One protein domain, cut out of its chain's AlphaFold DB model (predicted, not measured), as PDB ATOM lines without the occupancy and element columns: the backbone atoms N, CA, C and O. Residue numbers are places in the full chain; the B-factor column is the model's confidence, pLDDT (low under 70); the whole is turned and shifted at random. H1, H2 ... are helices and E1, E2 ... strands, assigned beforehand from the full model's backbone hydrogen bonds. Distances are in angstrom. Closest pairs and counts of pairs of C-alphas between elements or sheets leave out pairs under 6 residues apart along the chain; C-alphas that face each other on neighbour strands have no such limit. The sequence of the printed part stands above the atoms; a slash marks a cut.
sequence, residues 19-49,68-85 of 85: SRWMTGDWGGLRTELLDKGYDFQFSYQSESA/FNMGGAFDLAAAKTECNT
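This is residues 19 to 49 and 68 to 85 of the 85 residues of an uncharacterized protein of Pseudomonas veronii 1YdBTEX2 (UniProt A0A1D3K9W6). The model is a long, narrow ribbon of two antiparallel strands, E1 and E2, with one short helix at the end where E1 begins, H1, and another, H2, that takes the chain on beyond the end of E2. E1 is much the longer strand and runs on past E2 with residues 45 to 49, and these residues at one end and H2 with the last residues at the other make the length. The printed part has 49 residues with two named helices and two named strands, in the order H1, E1, E2, H2; the sheet has the order E1 - E2, and the class is mixed, helices and strands. The whole is only just loose, close to extended, with a radius of gyration of the C-alphas of 14.1 A, and its outline is a rod that spans 53 by 22 by 11 A.

Look first at the sheet, where E1, residues 38 to 49, and E2, residues 68 to 74, are antiparallel neighbours, with 157 degrees between their N-to-C directions. Among the C-alphas that face each other are 38 and 74, 5.1 A apart, and 44 and 68, 4.8 A apart. On the backbone, N 41 and O 71 are within hydrogen-bond range at 2.8 A, and so are N 73 and O 39 at 2.8 A. Go back along the chain to H1, residues 29 to 35: its closest C-alphas to E1 are those of Leu 33 and Asp 39, 6.8 A apart. H1 and E2 are apart. After E2 comes H2, residues 76 to 82, which is close to H1 but not clearly touching it; their closest C-alphas, those of Asp 35 and Ala 78, are 7.9 A apart. The lines of the two helices are about perpendicular, at 76 degrees. E1 and H2 are apart. In H1 every O i to N i+4 pair is within hydrogen-bond range; in H2 1 of 3 is, and 1 of 4 O i to N i+3 pairs.

Find C-alpha 38 at (-41.045, 42.162, 28.089); from there E1 runs 35.3 A to C-alpha 49 at (-45.055, 39.647, 63.109). E2 spans 20.0 A from C-alpha 68 to C-alpha 74. H1, from Leu 29 to Asp 35, is 9.8 A long, and H2, from Leu 76 to Glu 82, is 10.5 A long and ends at C-alpha 82, (-36.941, 42.367, 15.970).

The two C-alphas farthest apart are those of Ala 49 and Thr 85, at 54.2 A. Residues 50 to 67 are cut out and not printed; the link from E1 to E2 lies across this cut, with 17.3 A between C-alphas 49 and 68. The links from H1 to E1 and from E2 to H2 are tight. The mean pLDDT of the printed part is 72.6; look for values under 70 at residue 46, residues 48 to 49 and residues 76 to 85.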
ATOM      1  N   SER A  19     -51.580  28.487  38.294       71.38
ATOM      2  CA  SER A  19     -51.034  29.622  37.559       71.38
ATOM      3  C   SER A  19     -49.859  30.224  38.333       71.38
ATOM      4  O   SER A  19     -49.961  30.473  39.536       71.38
ATOM      5  N   ARG A  20     -48.738  30.490  37.655       75.38
ATOM      6  CA  ARG A  20     -47.610  31.252  38.212       75.38
ATOM      7  C   ARG A  20     -48.001  32.704  38.463       75.38
ATOM      8  O   ARG A  20     -47.408  33.348  39.328       75.38
ATOM      9  N   TRP A  21     -48.987  33.227  37.731       79.94
ATOM     10  CA  TRP A  21     -49.458  34.601  37.877       79.94
ATOM     11  C   TRP A  21     -50.908  34.672  38.354       79.94
ATOM     12  O   TRP A  21     -51.809  34.061  37.785       79.94
ATOM     13  N   MET A  22     -51.176  35.515  39.353       79.19
ATOM     14  CA  MET A  22     -52.537  35.694  39.881       79.19
ATOM     15  C   MET A  22     -53.530  36.172  38.806       79.19
ATOM     16  O   MET A  22     -54.679  35.740  38.782       79.19
ATOM     17  N   THR A  23     -53.088  37.038  37.889       79.38
ATOM     18  CA  THR A  23     -53.915  37.564  36.790       79.38
ATOM     19  C   THR A  23     -53.954  36.650  35.567       79.38
ATOM     20  O   THR A  23     -54.531  37.046  34.557       79.38
ATOM     21  N   GLY A  24     -53.310  35.482  35.627       80.62
ATOM     22  CA  GLY A  24     -53.129  34.600  34.480       80.62
ATOM     23  C   GLY A  24     -52.246  35.188  33.376       80.62
ATOM     24  O   GLY A  24     -51.592  36.225  33.560       80.62
ATOM     25  N   ASP A  25     -52.255  34.533  32.218       79.44
ATOM     26  CA  ASP A  25     -51.500  34.939  31.024       79.44
ATOM     27  C   ASP A  25     -52.259  35.877  30.061       79.44
ATOM     28  O   ASP A  25     -51.743  36.226  28.997       79.44
ATOM     29  N   TRP A  26     -53.469  36.303  30.436       82.62
ATOM     30  CA  TRP A  26     -54.376  37.119  29.615       82.62
ATOM     31  C   TRP A  26     -54.732  36.485  28.259       82.62
ATOM     32  O   TRP A  26     -54.841  37.187  27.253       82.62
ATOM     33  N   GLY A  27     -54.910  35.162  28.217       76.69
ATOM     34  CA  GLY A  27     -55.170  34.429  26.976       76.69
ATOM     35  C   GLY A  27     -53.916  34.294  26.110       76.69
ATOM     36  O   GLY A  27     -54.004  34.337  24.886       76.69
ATOM     37  N   GLY A  28     -52.747  34.212  26.746       78.19
ATOM     38  CA  GLY A  28     -51.435  34.068  26.112       78.19
ATOM     39  C   GLY A  28     -50.691  35.374  25.807       78.19
ATOM     40  O   GLY A  28     -49.493  35.325  25.534       78.19
ATOM     41  N   LEU A  29     -51.331  36.548  25.907       79.94
ATOM     42  CA  LEU A  29     -50.693  37.846  25.619       79.94
ATOM     43  C   LEU A  29     -49.479  38.116  26.521       79.94
ATOM     44  O   LEU A  29     -48.471  38.660  26.072       79.94
ATOM     45  N   ARG A  30     -49.552  37.731  27.797       78.81
ATOM     46  CA  ARG A  30     -48.431  37.876  28.734       78.81
ATOM     47  C   ARG A  30     -47.247  36.999  28.326       78.81
ATOM     48  O   ARG A  30     -46.109  37.441  28.424       78.81
ATOM     49  N   THR A  31     -47.517  35.791  27.842       79.50
ATOM     50  CA  THR A  31     -46.500  34.862  27.334       79.50
ATOM     51  C   THR A  31     -45.873  35.384  26.040       79.50
ATOM     52  O   THR A  31     -44.658  35.338  25.899       79.50
ATOM     53  N   GLU A  32     -46.663  35.977  25.140       80.69
ATOM     54  CA  GLU A  32     -46.140  36.624  23.926       80.69
ATOM     55  C   GLU A  32     -45.223  37.814  24.256       80.69
ATOM     56  O   GLU A  32     -44.170  37.992  23.647       80.69
ATOM     57  N   LEU A  33     -45.605  38.632  25.241       77.75
ATOM     58  CA  LEU A  33     -44.772  39.736  25.719       77.75
ATOM     59  C   LEU A  33     -43.464  39.222  26.330       77.75
ATOM     60  O   LEU A  33     -42.409  39.778  26.029       77.75
ATOM     61  N   LEU A  34     -43.522  38.137  27.108       80.81
ATOM     62  CA  LEU A  34     -42.341  37.474  27.662       80.81
ATOM     63  C   LEU A  34     -41.397  36.966  26.565       80.81
ATOM     64  O   LEU A  34     -40.195  37.210  26.655       80.81
ATOM     65  N   ASP A  35     -41.926  36.338  25.512       79.25
ATOM     66  CA  ASP A  35     -41.135  35.868  24.365       79.25
ATOM     67  C   ASP A  35     -40.469  37.025  23.603       79.25
ATOM     68  O   ASP A  35     -39.353  36.891  23.100       79.25
ATOM     69  N   LYS A  36     -41.113  38.198  23.571       78.00
ATOM     70  CA  LYS A  36     -40.550  39.443  23.021       78.00
ATOM     71  C   LYS A  36     -39.534  40.122  23.946       78.00
ATOM     72  O   LYS A  36     -38.940  41.132  23.567       78.00
ATOM     73  N   GLY A  37     -39.322  39.588  25.148       78.12
ATOM     74  CA  GLY A  37     -38.401  40.134  26.139       78.12
ATOM     75  C   GLY A  37     -39.016  41.169  27.080       78.12
ATOM     76  O   GLY A  37     -38.276  41.894  27.737       78.12
ATOM     77  N   TYR A  38     -40.341  41.271  27.167       77.69
ATOM     78  CA  TYR A  38     -41.045  42.162  28.089       77.69
ATOM     79  C   TYR A  38     -41.672  41.359  29.233       77.69
ATOM     80  O   TYR A  38     -42.665  40.660  29.046       77.69
ATOM     81  N   ASP A  39     -41.134  41.497  30.444       80.81
ATOM     82  CA  ASP A  39     -41.650  40.841  31.646       80.81
ATOM     83  C   ASP A  39     -42.200  41.867  32.642       80.81
ATOM     84  O   ASP A  39     -41.463  42.682  33.195       80.81
ATOM     85  N   PHE A  40     -43.510  41.828  32.892       78.88
ATOM     86  CA  PHE A  40     -44.186  42.694  33.859       78.88
ATOM     87  C   PHE A  40     -44.463  41.932  35.151       78.88
ATOM     88  O   PHE A  40     -45.370  41.103  35.211       78.88
ATOM     89  N   GLN A  41     -43.745  42.245  36.221       78.81
ATOM     90  CA  GLN A  41     -43.859  41.562  37.503       78.81
ATOM     91  C   GLN A  41     -44.631  42.410  38.514       78.81
ATOM     92  O   GLN A  41     -44.311  43.570  38.771       78.81
ATOM     93  N   PHE A  42     -45.643  41.804  39.126       76.69
ATOM     94  CA  PHE A  42     -46.363  42.377  40.255       76.69
ATOM     95  C   PHE A  42     -46.338  41.363  41.390       76.69
ATOM     96  O   PHE A  42     -46.800  40.235  41.224       76.69
ATOM     97  N   SER A  43     -45.785  41.755  42.533       74.19
ATOM     98  CA  SER A  43     -45.725  40.918  43.727       74.19
ATOM     99  C   SER A  43     -46.236  41.692  44.932       74.19
ATOM    100  O   SER A  43     -45.944  42.873  45.120       74.19
ATOM    101  N   TYR A  44     -47.038  41.011  45.739       73.25
ATOM    102  CA  TYR A  44     -47.533  41.516  47.007       73.25
ATOM    103  C   TYR A  44     -46.995  40.608  48.104       73.25
ATOM    104  O   TYR A  44     -47.258  39.406  48.093       73.25
ATOM    105  N   GLN A  45     -46.235  41.184  49.028       76.50
ATOM    106  CA  GLN A  45     -45.718  40.494  50.196       76.50
ATOM    107  C   GLN A  45     -46.348  41.116  51.435       76.50
ATOM    108  O   GLN A  45     -46.150  42.291  51.720       76.50
ATOM    109  N   SER A  46     -47.110  40.326  52.178       67.88
ATOM    110  CA  SER A  46     -47.577  40.697  53.511       67.88
ATOM    111  C   SER A  46     -46.710  39.968  54.528       67.88
ATOM    112  O   SER A  46     -46.515  38.757  54.411       67.88
ATOM    113  N   GLU A  47     -46.163  40.701  55.488       70.12
ATOM    114  CA  GLU A  47     -45.431  40.164  56.627       70.12
ATOM    115  C   GLU A  47     -46.128  40.612  57.915       70.12
ATOM    116  O   GLU A  47     -46.223  41.801  58.234       70.12
ATOM    117  N   SER A  48     -46.654  39.647  58.666       61.50
ATOM    118  CA  SER A  48     -47.232  39.876  59.985       61.50
ATOM    119  C   SER A  48     -46.330  39.255  61.046       61.50
ATOM    120  O   SER A  48     -46.066  38.054  61.043       61.50
ATOM    121  N   ALA A  49     -45.846  40.085  61.969       59.91
ATOM    122  CA  ALA A  49     -45.055  39.647  63.109       59.91
ATOM    123  C   ALA A  49     -45.829  39.964  64.393       59.91
ATOM    124  O   ALA A  49     -46.039  41.126  64.754       59.91
ATOM    125  N   PHE A  68     -45.795  46.177  48.503       75.75
ATOM    126  CA  PHE A  68     -46.163  46.068  47.097       75.75
ATOM    127  C   PHE A  68     -44.908  46.287  46.259       75.75
ATOM    128  O   PHE A  68     -44.237  47.309  46.399       75.75
ATOM    129  N   ASN A  69     -44.585  45.340  45.388       72.94
ATOM    130  CA  ASN A  69     -43.458  45.445  44.481       72.94
ATOM    131  C   ASN A  69     -43.945  45.306  43.035       72.94
ATOM    132  O   ASN A  69     -44.564  44.313  42.650       72.94
ATOM    133  N   MET A  70     -43.673  46.346  42.252       76.50
ATOM    134  CA  MET A  70     -43.997  46.440  40.837       76.50
ATOM    135  C   MET A  70     -42.689  46.591  40.073       76.50
ATOM    136  O   MET A  70     -41.928  47.523  40.333       76.50
ATOM    137  N   GLY A  71     -42.433  45.691  39.133       75.88
ATOM    138  CA  GLY A  71     -41.210  45.669  38.345       75.88
ATOM    139  C   GLY A  71     -41.487  45.363  36.882       75.88
ATOM    140  O   GLY A  71     -42.444  44.671  36.545       75.88
ATOM    141  N   GLY A  72     -40.637  45.887  36.006       80.31
ATOM    142  CA  GLY A  72     -40.568  45.491  34.605       80.31
ATOM    143  C   GLY A  72     -39.146  45.044  34.293       80.31
ATOM    144  O   GLY A  72     -38.210  45.795  34.570       80.31
ATOM    145  N   ALA A  73     -38.975  43.842  33.753       78.69
ATOM    146  CA  ALA A  73     -37.705  43.370  33.222       78.69
ATOM    147  C   ALA A  73     -37.766  43.368  31.690       78.69
ATOM    148  O   ALA A  73     -38.746  42.929  31.092       78.69
ATOM    149  N   PHE A  74     -36.718  43.905  31.067       78.12
ATOM    150  CA  PHE A  74     -36.611  44.044  29.618       78.12
ATOM    151  C   PHE A  74     -35.383  43.274  29.130       78.12
ATOM    152  O   PHE A  74     -34.254  43.606  29.504       78.12
ATOM    153  N   ASP A  75     -35.592  42.265  28.291       78.62
ATOM    154  CA  ASP A  75     -34.526  41.541  27.610       78.62
ATOM    155  C   ASP A  75     -34.115  42.291  26.335       78.62
ATOM    156  O   ASP A  75     -34.817  42.335  25.322       78.62
ATOM    157  N   LEU A  76     -32.943  42.922  26.399       69.56
ATOM    158  CA  LEU A  76     -32.398  43.732  25.310       69.56
ATOM    159  C   LEU A  76     -31.788  42.889  24.176       69.56
ATOM    160  O   LEU A  76     -31.490  43.436  23.112       69.56
ATOM    161  N   ALA A  77     -31.567  41.587  24.382       67.50
ATOM    162  CA  ALA A  77     -31.016  40.701  23.362       67.50
ATOM    163  C   ALA A  77     -32.119  40.200  22.415       67.50
ATOM    164  O   ALA A  77     -31.929  40.218  21.195       67.50
ATOM    165  N   ALA A  78     -33.290  39.852  22.953       60.81
ATOM    166  CA  ALA A  78     -34.482  39.529  22.174       60.81
ATOM    167  C   ALA A  78     -34.981  40.746  21.373       60.81
ATOM    168  O   ALA A  78     -35.100  40.669  20.148       60.81
ATOM    169  N   ALA A  79     -35.138  41.907  22.021       56.75
ATOM    170  CA  ALA A  79     -35.645  43.129  21.383       56.75
ATOM    171  C   ALA A  79     -34.775  43.633  20.211       56.75
ATOM    172  O   ALA A  79     -35.272  44.232  19.255       56.75
ATOM    173  N   LYS A  80     -33.461  43.374  20.240       55.19
ATOM    174  CA  LYS A  80     -32.548  43.764  19.153       55.19
ATOM    175  C   LYS A  80     -32.732  42.922  17.884       55.19
ATOM    176  O   LYS A  80     -32.377  43.383  16.801       55.19
ATOM    177  N   THR A  81     -33.286  41.717  18.008       53.78
ATOM    178  CA  THR A  81     -33.520  40.805  16.878       53.78
ATOM    179  C   THR A  81     -34.733  41.245  16.048       53.78
ATOM    180  O   THR A  81     -34.685  41.154  14.824       53.78
ATOM    181  N   GLU A  82     -35.766  41.822  16.674       53.00
ATOM    182  CA  GLU A  82     -36.941  42.367  15.970       53.00
ATOM    183  C   GLU A  82     -36.660  43.689  15.228       53.00
ATOM    184  O   GLU A  82     -37.291  43.971  14.217       53.00
ATOM    185  N   CYS A  83     -35.693  44.499  15.675       53.75
ATOM    186  CA  CYS A  83     -35.402  45.806  15.062       53.75
ATOM    187  C   CYS A  83     -34.521  45.727  13.792       53.75
ATOM    188  O   CYS A  83     -34.220  46.756  13.188       53.75
ATOM    189  N   ASN A  84     -34.082  44.529  13.385       53.34
ATOM    190  CA  ASN A  84     -33.154  44.328  12.262       53.34
ATOM    191  C   ASN A  84     -33.727  43.472  11.109       53.34
ATOM    192  O   ASN A  84     -32.952  42.889  10.351       53.34
ATOM    193  N   THR A  85     -35.056  43.383  10.985       45.47
ATOM    194  CA  THR A  85     -35.772  42.827   9.815       45.47
ATOM    195  C   THR A  85     -36.697  43.890   9.237       45.47
ATOM    196  O   THR A  85     -36.779  43.978   7.993       45.47
TER     197      THR A  85